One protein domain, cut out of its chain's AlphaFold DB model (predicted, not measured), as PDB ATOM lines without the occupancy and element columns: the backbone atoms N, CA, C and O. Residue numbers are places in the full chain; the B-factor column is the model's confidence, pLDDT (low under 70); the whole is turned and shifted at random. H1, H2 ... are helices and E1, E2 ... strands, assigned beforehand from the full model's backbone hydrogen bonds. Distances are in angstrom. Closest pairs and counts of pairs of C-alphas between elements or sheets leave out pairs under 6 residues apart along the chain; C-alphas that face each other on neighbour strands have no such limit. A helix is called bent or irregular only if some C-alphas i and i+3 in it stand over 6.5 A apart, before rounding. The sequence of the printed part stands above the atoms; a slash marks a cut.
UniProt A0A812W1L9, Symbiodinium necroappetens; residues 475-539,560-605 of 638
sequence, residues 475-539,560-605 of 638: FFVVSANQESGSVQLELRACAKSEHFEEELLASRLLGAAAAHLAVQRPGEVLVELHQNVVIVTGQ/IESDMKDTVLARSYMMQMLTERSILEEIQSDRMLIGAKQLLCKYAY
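This is residues 475 to 539 and 560 to 605 of the 638 residues of a protein of Symbiodinium necroappetens (UniProt A0A812W1L9). A strongly twisted sheet of four strands has one helix, H1, packed over one face, its other face bare; beyond H1, the helix H2 crosses its far side, and H3 folds back on the later part of H2, well away from the sheet. H2 and H3 form a helical hairpin, with H2 next to H1 and H3 the element farthest from the mean of the C-alphas, its centre 20.5 A away; the outline is elongated, 48 by 30 by 23 A. The 111 printed residues hold three named helices and four named strands, in the order E1, E2, H1, E3, E4, H2, H3; the class is mixed, helices and strands. The sheet's order is E1, E2, E4, E3, antiparallel throughout, and the whole is only just compact, close to loose, with a radius of gyration of the C-alphas of 15.5 A.

Start with the hairpin of E1, residues 475 to 481, and E2, residues 486 to 493, where N 477 and O 490 are 2.8 A apart, within hydrogen-bond range. H1, residues 502 to 520, is on the sheet at a height over the sheet of 7.8 A. Go on to the hairpin of E3, residues 525 to 530, and E4, residues 533 to 538, with N 528 and O 535 at 2.8 A, within hydrogen-bond range; E2 and E4 are antiparallel neighbours, with N 489 and O 534 also within hydrogen-bond range at 2.8 A. E2, H1 and E3 form a split strand-helix-strand unit, two strands running the same way with E4 between them, and its crossover is right-handed. With H1 on one face, there are two layers. H1 lies over E4, only just not over E2 and E3 with 2 C-alphas on each, and runs along the strands at 8 degrees to E4 on the local plane; the closest C-alphas of H1 and E4 are those of Leu 510 and Val 534, 6.3 A apart. After the cut, H2, residues 565 to 586, touches H1 with residues 505 to 513 of H1 alone, closest at the C-alphas of Leu 509 and Thr 579, 6.5 A; they run opposite ways at a steep tilt of 36 degrees, only just past shallow. H2 is not on the sheet, but only just, with 4 pairs of C-alphas within 10 A. H3, residues 591 to 603, touches residues 580 to 585 of H2 alone, closest at the C-alphas of Arg 581 and Cys 601, 6.3 A, at a shallow tilt of 23 degrees, opposite ways. H1 and H3 are apart. Every O i to N i+4 pair is within hydrogen-bond range in H1 and H2, and 7 of 9 are in H3.

Find C-alpha 475 at (11.203, -16.728, -4.284), where E1 begins; E1 measures 18.7 A, E2 22.1 A, E3 15.5 A and E4 16.2 A from first to last C-alpha. H1 runs 26.9 A from C-alpha 502 at (3.062, -10.587, -13.607). H2 covers 31.6 A, and H3 covers 18.9 A to C-alpha 603 at (27.303, -6.974, -13.937). H3 is irregular: C-alphas 595 and 598 are 7.5 A apart.

The two C-alphas farthest apart, those of Glu 483 and Arg 591, are 49.2 A apart. Residues 540 to 559 are not printed, and C-alphas 539 and 560 are 19.3 A apart across this cut. Of the links that are printed whole, none is long. Residues 561 to 567, of which 565 to 567 belong to H2, stand free. Mean pLDDT of the printed part is 73.8; residues 475 to 476, 494 to 502, 560 to 578 and 601 to 605 are under 70.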
ATOM      1  N   PHE A 475      10.646 -15.480  -4.786       67.50
ATOM      2  CA  PHE A 475      11.203 -16.728  -4.284       67.50
ATOM      3  C   PHE A 475      10.405 -17.901  -4.829       67.50
ATOM      4  O   PHE A 475       9.182 -17.854  -4.959       67.50
ATOM      5  N   PHE A 476      11.127 -18.964  -5.160       66.75
ATOM      6  CA  PHE A 476      10.525 -20.235  -5.521       66.75
ATOM      7  C   PHE A 476      10.148 -20.950  -4.235       66.75
ATOM      8  O   PHE A 476      10.994 -21.190  -3.374       66.75
ATOM      9  N   VAL A 477       8.870 -21.272  -4.104       76.06
ATOM     10  CA  VAL A 477       8.411 -22.220  -3.103       76.06
ATOM     11  C   VAL A 477       8.464 -23.586  -3.764       76.06
ATOM     12  O   VAL A 477       7.759 -23.855  -4.734       76.06
ATOM     13  N   VAL A 478       9.358 -24.429  -3.259       78.75
ATOM     14  CA  VAL A 478       9.426 -25.833  -3.652       78.75
ATOM     15  C   VAL A 478       8.423 -26.579  -2.783       78.75
ATOM     16  O   VAL A 478       8.604 -26.661  -1.569       78.75
ATOM     17  N   SER A 479       7.355 -27.095  -3.379       81.31
ATOM     18  CA  SER A 479       6.446 -28.027  -2.718       81.31
ATOM     19  C   SER A 479       6.684 -29.428  -3.271       81.31
ATOM     20  O   SER A 479       6.778 -29.655  -4.473       81.31
ATOM     21  N   ALA A 480       6.845 -30.391  -2.373       81.69
ATOM     22  CA  ALA A 480       7.044 -31.783  -2.737       81.69
ATOM     23  C   ALA A 480       5.727 -32.524  -2.572       81.69
ATOM     24  O   ALA A 480       5.165 -32.521  -1.475       81.69
ATOM     25  N   ASN A 481       5.246 -33.167  -3.630       82.94
ATOM     26  CA  ASN A 481       4.108 -34.058  -3.504       82.94
ATOM     27  C   ASN A 481       4.618 -35.496  -3.349       82.94
ATOM     28  O   ASN A 481       5.079 -36.119  -4.307       82.94
ATOM     29  N   GLN A 482       4.563 -36.006  -2.115       80.12
ATOM     30  CA  GLN A 482       5.039 -37.351  -1.783       80.12
ATOM     31  C   GLN A 482       4.248 -38.448  -2.506       80.12
ATOM     32  O   GLN A 482       4.818 -39.491  -2.812       80.12
ATOM     33  N   GLU A 483       2.969 -38.219  -2.814       82.31
ATOM     34  CA  GLU A 483       2.115 -39.234  -3.440       82.31
ATOM     35  C   GLU A 483       2.449 -39.449  -4.922       82.31
ATOM     36  O   GLU A 483       2.385 -40.574  -5.415       82.31
ATOM     37  N   SER A 484       2.841 -38.389  -5.634       79.88
ATOM     38  CA  SER A 484       3.165 -38.439  -7.066       79.88
ATOM     39  C   SER A 484       4.658 -38.577  -7.359       79.88
ATOM     40  O   SER A 484       5.035 -38.742  -8.520       79.88
ATOM     41  N   GLY A 485       5.523 -38.464  -6.343       80.44
ATOM     42  CA  GLY A 485       6.974 -38.402  -6.541       80.44
ATOM     43  C   GLY A 485       7.405 -37.216  -7.413       80.44
ATOM     44  O   GLY A 485       8.448 -37.278  -8.066       80.44
ATOM     45  N   SER A 486       6.587 -36.160  -7.468       84.62
ATOM     46  CA  SER A 486       6.859 -34.957  -8.249       84.62
ATOM     47  C   SER A 486       7.238 -33.789  -7.347       84.62
ATOM     48  O   SER A 486       6.689 -33.595  -6.257       84.62
ATOM     49  N   VAL A 487       8.194 -32.994  -7.819       82.88
ATOM     50  CA  VAL A 487       8.579 -31.732  -7.192       82.88
ATOM     51  C   VAL A 487       7.887 -30.614  -7.948       82.88
ATOM     52  O   VAL A 487       8.066 -30.454  -9.155       82.88
ATOM     53  N   GLN A 488       7.078 -29.848  -7.234       86.62
ATOM     54  CA  GLN A 488       6.343 -28.722  -7.762       86.62
ATOM     55  C   GLN A 488       7.077 -27.431  -7.388       86.62
ATOM     56  O   GLN A 488       7.351 -27.142  -6.225       86.62
ATOM     57  N   LEU A 489       7.440 -26.657  -8.402       82.06
ATOM     58  CA  LEU A 489       8.061 -25.350  -8.254       82.06
ATOM     59  C   LEU A 489       6.991 -24.297  -8.514       82.06
ATOM     60  O   LEU A 489       6.559 -24.104  -9.651       82.06
ATOM     61  N   GLU A 490       6.564 -23.634  -7.445       83.69
ATOM     62  CA  GLU A 490       5.623 -22.518  -7.490       83.69
ATOM     63  C   GLU A 490       6.399 -21.214  -7.288       83.69
ATOM     64  O   GLU A 490       7.154 -21.052  -6.326       83.69
ATOM     65  N   LEU A 491       6.231 -20.259  -8.201       80.12
ATOM     66  CA  LEU A 491       6.795 -18.927  -8.024       80.12
ATOM     67  C   LEU A 491       5.882 -18.132  -7.083       80.12
ATOM     68  O   LEU A 491       4.749 -17.825  -7.446       80.12
ATOM     69  N   ARG A 492       6.368 -17.747  -5.896       76.00
ATOM     70  CA  ARG A 492       5.665 -16.778  -5.043       76.00
ATOM     71  C   ARG A 492       6.384 -15.436  -5.061       76.00
ATOM     72  O   ARG A 492       7.546 -15.316  -4.672       76.00
ATOM     73  N   ALA A 493       5.674 -14.403  -5.502       71.00
ATOM     74  CA  ALA A 493       6.133 -13.028  -5.373       71.00
ATOM     75  C   ALA A 493       5.948 -12.550  -3.922       71.00
ATOM     76  O   ALA A 493       4.883 -12.728  -3.329       71.00
ATOM     77  N   CYS A 494       6.977 -11.931  -3.335       59.44
ATOM     78  CA  CYS A 494       6.929 -11.454  -1.947       59.44
ATOM     79  C   CYS A 494       6.110 -10.164  -1.761       59.44
ATOM     80  O   CYS A 494       5.823  -9.775  -0.628       59.44
ATOM     81  N   ALA A 495       5.769  -9.467  -2.844       60.75
ATOM     82  CA  ALA A 495       5.087  -8.184  -2.793       60.75
ATOM     83  C   ALA A 495       4.080  -8.063  -3.940       60.75
ATOM     84  O   ALA A 495       4.407  -8.382  -5.078       60.75
ATOM     85  N   LYS A 496       2.876  -7.563  -3.628       57.12
ATOM     86  CA  LYS A 496       1.877  -7.144  -4.620       57.12
ATOM     87  C   LYS A 496       2.426  -5.930  -5.368       57.12
ATOM     88  O   LYS A 496       2.386  -4.818  -4.843       57.12
ATOM     89  N   SER A 497       2.983  -6.145  -6.552       56.03
ATOM     90  CA  SER A 497       3.401  -5.067  -7.440       56.03
ATOM     91  C   SER A 497       2.311  -4.883  -8.490       56.03
ATOM     92  O   SER A 497       2.289  -5.589  -9.487       56.03
ATOM     93  N   GLU A 498       1.428  -3.900  -8.297       57.91
ATOM     94  CA  GLU A 498       0.287  -3.596  -9.188       57.91
ATOM     95  C   GLU A 498       0.678  -3.130 -10.614       57.91
ATOM     96  O   GLU A 498      -0.155  -2.594 -11.340       57.91
ATOM     97  N   HIS A 499       1.946  -3.248 -11.024       56.59
ATOM     98  CA  HIS A 499       2.485  -2.606 -12.232       56.59
ATOM     99  C   HIS A 499       3.303  -3.502 -13.171       56.59
ATOM    100  O   HIS A 499       3.846  -2.989 -14.147       56.59
ATOM    101  N   PHE A 500       3.386  -4.807 -12.921       57.16
ATOM    102  CA  PHE A 500       3.993  -5.741 -13.875       57.16
ATOM    103  C   PHE A 500       2.907  -6.587 -14.540       57.16
ATOM    104  O   PHE A 500       1.919  -6.930 -13.888       57.16
ATOM    105  N   GLU A 501       3.086  -6.944 -15.816       64.06
ATOM    106  CA  GLU A 501       2.343  -8.056 -16.420       64.06
ATOM    107  C   GLU A 501       2.872  -9.349 -15.775       64.06
ATOM    108  O   GLU A 501       3.640 -10.106 -16.367       64.06
ATOM    109  N   GLU A 502       2.505  -9.564 -14.502       66.81
ATOM    110  CA  GLU A 502       3.062 -10.587 -13.607       66.81
ATOM    111  C   GLU A 502       3.055 -11.983 -14.245       66.81
ATOM    112  O   GLU A 502       3.945 -12.788 -13.979       66.81
ATOM    113  N   GLU A 503       2.098 -12.250 -15.132       75.50
ATOM    114  CA  GLU A 503       1.918 -13.537 -15.797       75.50
ATOM    115  C   GLU A 503       3.040 -13.863 -16.799       75.50
ATOM    116  O   GLU A 503       3.542 -14.990 -16.830       75.50
ATOM    117  N   LEU A 504       3.506 -12.886 -17.584       76.12
ATOM    118  CA  LEU A 504       4.509 -13.131 -18.624       76.12
ATOM    119  C   LEU A 504       5.921 -13.240 -18.029       76.12
ATOM    120  O   LEU A 504       6.703 -14.106 -18.439       76.12
ATOM    121  N   LEU A 505       6.224 -12.419 -17.017       74.19
ATOM    122  CA  LEU A 505       7.447 -12.526 -16.219       74.19
ATOM    123  C   LEU A 505       7.498 -13.867 -15.478       74.19
ATOM    124  O   LEU A 505       8.510 -14.569 -15.546       74.19
ATOM    125  N   ALA A 506       6.406 -14.241 -14.799       78.56
ATOM    126  CA  ALA A 506       6.325 -15.495 -14.059       78.56
ATOM    127  C   ALA A 506       6.529 -16.694 -14.986       78.56
ATOM    128  O   ALA A 506       7.360 -17.553 -14.690       78.56
ATOM    129  N   SER A 507       5.861 -16.712 -16.145       82.19
ATOM    130  CA  SER A 507       6.010 -17.778 -17.139       82.19
ATOM    131  C   SER A 507       7.449 -17.896 -17.657       82.19
ATOM    132  O   SER A 507       7.984 -19.001 -17.758       82.19
ATOM    133  N   ARG A 508       8.133 -16.770 -17.913       80.44
ATOM    134  CA  ARG A 508       9.548 -16.770 -18.333       80.44
ATOM    135  C   ARG A 508      10.486 -17.265 -17.239       80.44
ATOM    136  O   ARG A 508      11.402 -18.028 -17.533       80.44
ATOM    137  N   LEU A 509      10.262 -16.851 -15.994       77.94
ATOM    138  CA  LEU A 509      11.051 -17.290 -14.843       77.94
ATOM    139  C   LEU A 509      10.883 -18.786 -14.586       77.94
ATOM    140  O   LEU A 509      11.869 -19.493 -14.398       77.94
ATOM    141  N   LEU A 510       9.648 -19.277 -14.641       82.75
ATOM    142  CA  LEU A 510       9.327 -20.697 -14.543       82.75
ATOM    143  C   LEU A 510       9.938 -21.483 -15.708       82.75
ATOM    144  O   LEU A 510      10.599 -22.492 -15.484       82.75
ATOM    145  N   GLY A 511       9.817 -20.985 -16.940       82.88
ATOM    146  CA  GLY A 511      10.444 -21.586 -18.117       82.88
ATOM    147  C   GLY A 511      11.971 -21.654 -18.013       82.88
ATOM    148  O   GLY A 511      12.572 -22.665 -18.369       82.88
ATOM    149  N   ALA A 512      12.612 -20.619 -17.467       79.44
ATOM    150  CA  ALA A 512      14.054 -20.606 -17.243       79.44
ATOM    151  C   ALA A 512      14.477 -21.580 -16.127       79.44
ATOM    152  O   ALA A 512      15.476 -22.285 -16.282       79.44
ATOM    153  N   ALA A 513      13.693 -21.677 -15.045       79.56
ATOM    154  CA  ALA A 513      13.895 -22.669 -13.985       79.56
ATOM    155  C   ALA A 513      13.800 -24.097 -14.542       79.56
ATOM    156  O   ALA A 513      14.673 -24.930 -14.297       79.56
ATOM    157  N   ALA A 514      12.760 -24.350 -15.339       83.38
ATOM    158  CA  ALA A 514      12.506 -25.617 -16.007       83.38
ATOM    159  C   ALA A 514      13.656 -26.008 -16.945       83.38
ATOM    160  O   ALA A 514      14.191 -27.111 -16.843       83.38
ATOM    161  N   ALA A 515      14.082 -25.086 -17.813       80.44
ATOM    162  CA  ALA A 515      15.189 -25.309 -18.737       80.44
ATOM    163  C   ALA A 515      16.501 -25.607 -17.997       80.44
ATOM    164  O   ALA A 515      17.231 -26.522 -18.369       80.44
ATOM    165  N   HIS A 516      16.786 -24.878 -16.917       78.69
ATOM    166  CA  HIS A 516      17.974 -25.118 -16.105       78.69
ATOM    167  C   HIS A 516      17.966 -26.512 -15.457       78.69
ATOM    168  O   HIS A 516      18.983 -27.207 -15.466       78.69
ATOM    169  N   LEU A 517      16.821 -26.943 -14.922       79.31
ATOM    170  CA  LEU A 517      16.669 -28.275 -14.329       79.31
ATOM    171  C   LEU A 517      16.832 -29.385 -15.370       79.31
ATOM    172  O   LEU A 517      17.539 -30.355 -15.106       79.31
ATOM    173  N   ALA A 518      16.262 -29.202 -16.562       80.50
ATOM    174  CA  ALA A 518      16.422 -30.135 -17.673       80.50
ATOM    175  C   ALA A 518      17.889 -30.261 -18.127       80.50
ATOM    176  O   ALA A 518      18.353 -31.362 -18.414       80.50
ATOM    177  N   VAL A 519      18.641 -29.153 -18.152       77.44
ATOM    178  CA  VAL A 519      20.068 -29.150 -18.522       77.44
ATOM    179  C   VAL A 519      20.942 -29.810 -17.453       77.44
ATOM    180  O   VAL A 519      21.883 -30.519 -17.797       77.44
ATOM    181  N   GLN A 520      20.660 -29.598 -16.163       76.88
ATOM    182  CA  GLN A 520      21.467 -30.193 -15.089       76.88
ATOM    183  C   GLN A 520      21.257 -31.699 -14.921       76.88
ATOM    184  O   GLN A 520      22.129 -32.374 -14.377       76.88
ATOM    185  N   ARG A 521      20.096 -32.215 -15.323       81.25
ATOM    186  CA  ARG A 521      19.680 -33.602 -15.091       81.25
ATOM    187  C   ARG A 521      19.192 -34.238 -16.401       81.25
ATOM    188  O   ARG A 521      18.021 -34.610 -16.508       81.25
ATOM    189  N   PRO A 522      20.061 -34.328 -17.425       81.06
ATOM    190  CA  PRO A 522      19.654 -34.781 -18.748       81.06
ATOM    191  C   PRO A 522      19.172 -36.237 -18.689       81.06
ATOM    192  O   PRO A 522      19.930 -37.130 -18.326       81.06
ATOM    193  N   GLY A 523      17.907 -36.473 -19.045       82.94
ATOM    194  CA  GLY A 523      17.306 -37.814 -19.084       82.94
ATOM    195  C   GLY A 523      16.892 -38.399 -17.728       82.94
ATOM    196  O   GLY A 523      16.396 -39.519 -17.690       82.94
ATOM    197  N   GLU A 524      17.065 -37.667 -16.622       83.44
ATOM    198  CA  GLU A 524      16.639 -38.121 -15.286       83.44
ATOM    199  C   GLU A 524      15.285 -37.531 -14.868       83.44
ATOM    200  O   GLU A 524      14.563 -38.117 -14.058       83.44
ATOM    201  N   VAL A 525      14.925 -36.370 -15.418       86.75
ATOM    202  CA  VAL A 525      13.718 -35.625 -15.052       86.75
ATOM    203  C   VAL A 525      12.904 -35.233 -16.277       86.75
ATOM    204  O   VAL A 525      13.423 -34.686 -17.250       86.75
ATOM    205  N   LEU A 526      11.602 -35.480 -16.196       89.19
ATOM    206  CA  LEU A 526      10.592 -34.911 -17.070       89.19
ATOM    207  C   LEU A 526      10.126 -33.593 -16.444       89.19
ATOM    208  O   LEU A 526       9.770 -33.538 -15.268       89.19
ATOM    209  N   VAL A 527      10.172 -32.518 -17.225       89.75
ATOM    210  CA  VAL A 527       9.790 -31.181 -16.766       89.75
ATOM    211  C   VAL A 527       8.547 -30.743 -17.525       89.75
ATOM    212  O   VAL A 527       8.593 -30.559 -18.740       89.75
ATOM    213  N   GLU A 528       7.442 -30.565 -16.810       91.50
ATOM    214  CA  GLU A 528       6.178 -30.073 -17.352       91.50
ATOM    215  C   GLU A 528       5.909 -28.651 -16.855       91.50
ATOM    216  O   GLU A 528       5.933 -28.374 -15.655       91.50
ATOM    217  N   LEU A 529       5.641 -27.733 -17.784       88.12
ATOM    218  CA  LEU A 529       5.283 -26.352 -17.476       88.12
ATOM    219  C   LEU A 529       3.754 -26.207 -17.524       88.12
ATOM    220  O   LEU A 529       3.165 -26.203 -18.603       88.12
ATOM    221  N   HIS A 530       3.119 -26.064 -16.361       89.00
ATOM    222  CA  HIS A 530       1.672 -25.873 -16.212       89.00
ATOM    223  C   HIS A 530       1.378 -24.454 -15.729       89.00
ATOM    224  O   HIS A 530       1.510 -24.187 -14.542       89.00
ATOM    225  N   GLN A 531       0.968 -23.554 -16.630       85.44
ATOM    226  CA  GLN A 531       0.613 -22.141 -16.370       85.44
ATOM    227  C   GLN A 531       1.601 -21.392 -15.445       85.44
ATOM    228  O   GLN A 531       2.509 -20.736 -15.946       85.44
ATOM    229  N   ASN A 532       1.456 -21.523 -14.121       83.38
ATOM    230  CA  ASN A 532       2.260 -20.850 -13.089       83.38
ATOM    231  C   ASN A 532       3.093 -21.807 -12.217       83.38
ATOM    232  O   ASN A 532       3.567 -21.444 -11.140       83.38
ATOM    233  N   VAL A 533       3.254 -23.044 -12.670       87.12
ATOM    234  CA  VAL A 533       3.874 -24.126 -11.920       87.12
ATOM    235  C   VAL A 533       4.773 -24.933 -12.848       87.12
ATOM    236  O   VAL A 533       4.367 -25.318 -13.942       87.12
ATOM    237  N   VAL A 534       5.984 -25.247 -12.393       90.31
ATOM    238  CA  VAL A 534       6.827 -26.261 -13.038       90.31
ATOM    239  C   VAL A 534       6.731 -27.542 -12.225       90.31
ATOM    240  O   VAL A 534       7.074 -27.552 -11.045       90.31
ATOM    241  N   ILE A 535       6.263 -28.615 -12.851       90.31
ATOM    242  CA  ILE A 535       6.214 -29.944 -12.251       90.31
ATOM    243  C   ILE A 535       7.405 -30.730 -12.785       90.31
ATOM    244  O   ILE A 535       7.557 -30.910 -13.991       90.31
ATOM    245  N   VAL A 536       8.261 -31.190 -11.881       87.38
ATOM    246  CA  VAL A 536       9.420 -32.021 -12.198       87.38
ATOM    247  C   VAL A 536       9.134 -33.430 -11.704       87.38
ATOM    248  O   VAL A 536       9.007 -33.657 -10.500       87.38
ATOM    249  N   THR A 537       9.013 -34.378 -12.623       89.88
ATOM    250  CA  THR A 537       8.809 -35.801 -12.336       89.88
ATOM    251  C   THR A 537      10.078 -36.575 -12.669       89.88
ATOM    252  O   THR A 537      10.688 -36.374 -13.715       89.88
ATOM    253  N   GLY A 538      10.512 -37.469 -11.779       84.81
ATOM    254  CA  GLY A 538      11.602 -38.393 -12.101       84.81
ATOM    255  C   GLY A 538      11.163 -39.360 -13.201       84.81
ATOM    256  O   GLY A 538      10.065 -39.914 -13.129       84.81
ATOM    257  N   GLN A 539      11.995 -39.573 -14.221       82.25
ATOM    258  CA  GLN A 539      11.662 -40.477 -15.322       82.25
ATOM    259  C   GLN A 539      11.793 -41.940 -14.856       82.25
ATOM    260  O   GLN A 539      12.853 -42.553 -14.921       82.25
ATOM    261  N   ILE A 560      17.629 -30.555  -1.671       57.38
ATOM    262  CA  ILE A 560      18.014 -29.459  -0.767       57.38
ATOM    263  C   ILE A 560      19.304 -29.789   0.020       57.38
ATOM    264  O   ILE A 560      20.061 -28.883   0.361       57.38
ATOM    265  N   GLU A 561      19.589 -31.067   0.278       54.50
ATOM    266  CA  GLU A 561      20.467 -31.529   1.362       54.50
ATOM    267  C   GLU A 561      21.752 -32.241   0.881       54.50
ATOM    268  O   GLU A 561      22.655 -32.478   1.681       54.50
ATOM    269  N   SER A 562      21.924 -32.535  -0.419       46.44
ATOM    270  CA  SER A 562      23.104 -33.286  -0.897       46.44
ATOM    271  C   SER A 562      24.363 -32.414  -1.090       46.44
ATOM    272  O   SER A 562      24.679 -32.012  -2.205       46.44
ATOM    273  N   ASP A 563      25.113 -32.123  -0.026       48.53
ATOM    274  CA  ASP A 563      26.480 -31.544  -0.088       48.53
ATOM    275  C   ASP A 563      26.581 -30.175  -0.816       48.53
ATOM    276  O   ASP A 563      27.616 -29.746  -1.327       48.53
ATOM    277  N   MET A 564      25.451 -29.461  -0.876       51.53
ATOM    278  CA  MET A 564      25.180 -28.439  -1.885       51.53
ATOM    279  C   MET A 564      25.456 -26.984  -1.468       51.53
ATOM    280  O   MET A 564      24.804 -26.090  -2.001       51.53
ATOM    281  N   LYS A 565      26.371 -26.653  -0.545       56.91
ATOM    282  CA  LYS A 565      26.568 -25.215  -0.228       56.91
ATOM    283  C   LYS A 565      26.959 -24.413  -1.473       56.91
ATOM    284  O   LYS A 565      26.302 -23.421  -1.779       56.91
ATOM    285  N   ASP A 566      27.918 -24.908  -2.249       54.03
ATOM    286  CA  ASP A 566      28.395 -24.216  -3.450       54.03
ATOM    287  C   ASP A 566      27.427 -24.338  -4.633       54.03
ATOM    288  O   ASP A 566      27.255 -23.396  -5.406       54.03
ATOM    289  N   THR A 567      26.718 -25.461  -4.756       55.19
ATOM    290  CA  THR A 567      25.765 -25.693  -5.850       55.19
ATOM    291  C   THR A 567      24.395 -25.047  -5.602       55.19
ATOM    292  O   THR A 567      23.766 -24.598  -6.561       55.19
ATOM    293  N   VAL A 568      23.946 -24.900  -4.348       57.28
ATOM    294  CA  VAL A 568      22.784 -24.068  -3.967       57.28
ATOM    295  C   VAL A 568      23.118 -22.587  -4.126       57.28
ATOM    296  O   VAL A 568      22.295 -21.851  -4.669       57.28
ATOM    297  N   LEU A 569      24.328 -22.148  -3.752       55.91
ATOM    298  CA  LEU A 569      24.794 -20.785  -4.033       55.91
ATOM    299  C   LEU A 569      24.819 -20.509  -5.543       55.91
ATOM    300  O   LEU A 569      24.219 -19.533  -5.987       55.91
ATOM    301  N   ALA A 570      25.419 -21.392  -6.348       57.59
ATOM    302  CA  ALA A 570      25.457 -21.245  -7.805       57.59
ATOM    303  C   ALA A 570      24.051 -21.214  -8.436       57.59
ATOM    304  O   ALA A 570      23.785 -20.388  -9.312       57.59
ATOM    305  N   ARG A 571      23.125 -22.060  -7.956       62.69
ATOM    306  CA  ARG A 571      21.713 -22.059  -8.379       62.69
ATOM    307  C   ARG A 571      21.005 -20.760  -8.005       62.69
ATOM    308  O   ARG A 571      20.319 -20.186  -8.848       62.69
ATOM    309  N   SER A 572      21.204 -20.266  -6.783       65.12
ATOM    310  CA  SER A 572      20.641 -18.991  -6.330       65.12
ATOM    311  C   SER A 572      21.148 -17.826  -7.179       65.12
ATOM    312  O   SER A 572      20.352 -16.974  -7.563       65.12
ATOM    313  N   TYR A 573      22.436 -17.803  -7.533       62.19
ATOM    314  CA  TYR A 573      23.007 -16.752  -8.380       62.19
ATOM    315  C   TYR A 573      22.495 -16.801  -9.815       62.19
ATOM    316  O   TYR A 573      22.139 -15.762 -10.366       62.19
ATOM    317  N   MET A 574      22.428 -17.984 -10.431       63.03
ATOM    318  CA  MET A 574      21.934 -18.094 -11.804       63.03
ATOM    319  C   MET A 574      20.454 -17.719 -11.888       63.03
ATOM    320  O   MET A 574      20.049 -17.004 -12.804       63.03
ATOM    321  N   MET A 575      19.660 -18.141 -10.905       65.50
ATOM    322  CA  MET A 575      18.245 -17.808 -10.866       65.50
ATOM    323  C   MET A 575      18.013 -16.332 -10.572       65.50
ATOM    324  O   MET A 575      17.190 -15.699 -11.233       65.50
ATOM    325  N   GLN A 576      18.787 -15.758  -9.648       69.88
ATOM    326  CA  GLN A 576      18.802 -14.320  -9.426       69.88
ATOM    327  C   GLN A 576      19.132 -13.595 -10.732       69.88
ATOM    328  O   GLN A 576      18.348 -12.753 -11.141       69.88
ATOM    329  N   MET A 577      20.190 -13.985 -11.448       67.44
ATOM    330  CA  MET A 577      20.606 -13.378 -12.719       67.44
ATOM    331  C   MET A 577      19.514 -13.420 -13.797       67.44
ATOM    332  O   MET A 577      19.247 -12.411 -14.450       67.44
ATOM    333  N   LEU A 578      18.874 -14.579 -13.989       68.81
ATOM    334  CA  LEU A 578      17.767 -14.742 -14.937       68.81
ATOM    335  C   LEU A 578      16.578 -13.861 -14.545       68.81
ATOM    336  O   LEU A 578      15.957 -13.241 -15.409       68.81
ATOM    337  N   THR A 579      16.329 -13.737 -13.241       70.62
ATOM    338  CA  THR A 579      15.318 -12.839 -12.683       70.62
ATOM    339  C   THR A 579      15.664 -11.382 -12.962       70.62
ATOM    340  O   THR A 579      14.852 -10.691 -13.573       70.62
ATOM    341  N   GLU A 580      16.879 -10.927 -12.641       71.06
ATOM    342  CA  GLU A 580      17.315  -9.550 -12.914       71.06
ATOM    343  C   GLU A 580      17.207  -9.232 -14.408       71.06
ATOM    344  O   GLU A 580      16.705  -8.178 -14.788       71.06
ATOM    345  N   ARG A 581      17.618 -10.169 -15.269       72.06
ATOM    346  CA  ARG A 581      17.543 -10.007 -16.720       72.06
ATOM    347  C   ARG A 581      16.104  -9.921 -17.219       72.06
ATOM    348  O   ARG A 581      15.822  -9.053 -18.040       72.06
ATOM    349  N   SER A 582      15.210 -10.779 -16.727       72.44
ATOM    350  CA  SER A 582      13.793 -10.757 -17.109       72.44
ATOM    351  C   SER A 582      13.117  -9.445 -16.696       72.44
ATOM    352  O   SER A 582      12.476  -8.803 -17.526       72.44
ATOM    353  N   ILE A 583      13.380  -8.968 -15.474       72.56
ATOM    354  CA  ILE A 583      12.874  -7.688 -14.961       72.56
ATOM    355  C   ILE A 583      13.409  -6.528 -15.809       72.56
ATOM    356  O   ILE A 583      12.649  -5.666 -16.245       72.56
ATOM    357  N   LEU A 584      14.712  -6.512 -16.104       71.75
ATOM    358  CA  LEU A 584      15.335  -5.488 -16.950       71.75
ATOM    359  C   LEU A 584      14.865  -5.543 -18.414       71.75
ATOM    360  O   LEU A 584      14.983  -4.553 -19.138       71.75
ATOM    361  N   GLU A 585      14.379  -6.689 -18.890       74.00
ATOM    362  CA  GLU A 585      13.796  -6.830 -20.224       74.00
ATOM    363  C   GLU A 585      12.381  -6.262 -20.320       74.00
ATOM    364  O   GLU A 585      12.010  -5.767 -21.387       74.00
ATOM    365  N   GLU A 586      11.635  -6.288 -19.222       74.19
ATOM    366  CA  GLU A 586      10.230  -5.893 -19.168       74.19
ATOM    367  C   GLU A 586      10.023  -4.419 -18.805       74.19
ATOM    368  O   GLU A 586       9.028  -3.812 -19.201       74.19
ATOM    369  N   ILE A 587      11.004  -3.786 -18.155       72.19
ATOM    370  CA  ILE A 587      10.996  -2.340 -17.910       72.19
ATOM    371  C   ILE A 587      11.200  -1.591 -19.240       72.19
ATOM    372  O   ILE A 587      12.306  -1.199 -19.609       72.19
ATOM    373  N   GLN A 588      10.107  -1.380 -19.974       71.75
ATOM    374  CA  GLN A 588      10.054  -0.558 -21.190       71.75
ATOM    375  C   GLN A 588       9.719   0.912 -20.901       71.75
ATOM    376  O   GLN A 588       9.860   1.768 -21.773       71.75
ATOM    377  N   SER A 589       9.283   1.227 -19.681       74.62
ATOM    378  CA  SER A 589       8.854   2.575 -19.293       74.62
ATOM    379  C   SER A 589      10.001   3.455 -18.782       74.62
ATOM    380  O   SER A 589       9.955   4.679 -18.924       74.62
ATOM    381  N   ASP A 590      11.058   2.860 -18.221       79.44
ATOM    382  CA  ASP A 590      12.160   3.604 -17.612       79.44
ATOM    383  C   ASP A 590      13.344   3.785 -18.568       79.44
ATOM    384  O   ASP A 590      14.215   2.926 -18.721       79.44
ATOM    385  N   ARG A 591      13.395   4.972 -19.176       82.38
ATOM    386  CA  ARG A 591      14.423   5.407 -20.136       82.38
ATOM    387  C   ARG A 591      15.853   5.135 -19.655       82.38
ATOM    388  O   ARG A 591      16.693   4.700 -20.442       82.38
ATOM    389  N   MET A 592      16.130   5.362 -18.367       80.06
ATOM    390  CA  MET A 592      17.479   5.195 -17.820       80.06
ATOM    391  C   MET A 592      17.882   3.726 -17.720       80.06
ATOM    392  O   MET A 592      19.012   3.379 -18.059       80.06
ATOM    393  N   LEU A 593      16.960   2.862 -17.290       80.00
ATOM    394  CA  LEU A 593      17.207   1.423 -17.189       80.00
ATOM    395  C   LEU A 593      17.335   0.784 -18.572       80.00
ATOM    396  O   LEU A 593      18.200  -0.065 -18.753       80.00
ATOM    397  N   ILE A 594      16.569   1.247 -19.563       78.88
ATOM    398  CA  ILE A 594      16.678   0.779 -20.954       78.88
ATOM    399  C   ILE A 594      18.061   1.091 -21.526       78.88
ATOM    400  O   ILE A 594      18.717   0.205 -22.076       78.88
ATOM    401  N   GLY A 595      18.533   2.331 -21.362       75.94
ATOM    402  CA  GLY A 595      19.860   2.723 -21.834       75.94
ATOM    403  C   GLY A 595      20.994   2.032 -21.075       75.94
ATOM    404  O   GLY A 595      21.996   1.635 -21.669       75.94
ATOM    405  N   ALA A 596      20.821   1.816 -19.769       80.12
ATOM    406  CA  ALA A 596      21.795   1.115 -18.939       80.12
ATOM    407  C   ALA A 596      21.723  -0.415 -19.060       80.12
ATOM    408  O   ALA A 596      22.655  -1.091 -18.632       80.12
ATOM    409  N   LYS A 597      20.672  -0.976 -19.671       81.38
ATOM    410  CA  LYS A 597      20.346  -2.412 -19.666       81.38
ATOM    411  C   LYS A 597      21.538  -3.307 -19.963       81.38
ATOM    412  O   LYS A 597      21.789  -4.257 -19.238       81.38
ATOM    413  N   GLN A 598      22.309  -2.995 -21.001       74.12
ATOM    414  CA  GLN A 598      23.467  -3.811 -21.370       74.12
ATOM    415  C   GLN A 598      24.608  -3.744 -20.358       74.12
ATOM    416  O   GLN A 598      25.270  -4.752 -20.126       74.12
ATOM    417  N   LEU A 599      24.835  -2.573 -19.760       72.38
ATOM    418  CA  LEU A 599      25.808  -2.419 -18.685       72.38
ATOM    419  C   LEU A 599      25.335  -3.193 -17.448       72.38
ATOM    420  O   LEU A 599      26.102  -3.938 -16.857       72.38
ATOM    421  N   LEU A 600      24.056  -3.086 -17.093       72.00
ATOM    422  CA  LEU A 600      23.499  -3.761 -15.924       72.00
ATOM    423  C   LEU A 600      23.498  -5.284 -16.083       72.00
ATOM    424  O   LEU A 600      23.972  -5.985 -15.193       72.00
ATOM    425  N   CYS A 601      23.082  -5.799 -17.243       68.75
ATOM    426  CA  CYS A 601      23.135  -7.230 -17.552       68.75
ATOM    427  C   CYS A 601      24.567  -7.783 -17.533       68.75
ATOM    428  O   CYS A 601      24.761  -8.953 -17.217       68.75
ATOM    429  N   LYS A 602      25.573  -6.956 -17.844       67.50
ATOM    430  CA  LYS A 602      26.985  -7.348 -17.764       67.50
ATOM    431  C   LYS A 602      27.442  -7.603 -16.324       67.50
ATOM    432  O   LYS A 602      28.262  -8.487 -16.109       67.50
ATOM    433  N   TYR A 603      26.910  -6.865 -15.350       62.22
ATOM    434  CA  TYR A 603      27.303  -6.974 -13.937       62.22
ATOM    435  C   TYR A 603      26.304  -7.720 -13.051       62.22
ATOM    436  O   TYR A 603      26.630  -7.994 -11.896       62.22
ATOM    437  N   ALA A 604      25.133  -8.090 -13.582       57.56
ATOM    438  CA  ALA A 604      24.156  -8.953 -12.915       57.56
ATOM    439  C   ALA A 604      24.774 -10.293 -12.460       57.56
ATOM    440  O   ALA A 604      24.360 -10.858 -11.456       57.56
ATOM    441  N   TYR A 605      25.830 -10.767 -13.137       49.31
ATOM    442  CA  TYR A 605      26.580 -11.959 -12.724       49.31
ATOM    443  C   TYR A 605      27.390 -11.767 -11.424       49.31
ATOM    444  O   TYR A 605      27.694 -12.745 -10.752       49.31
TER     445      TYR A 605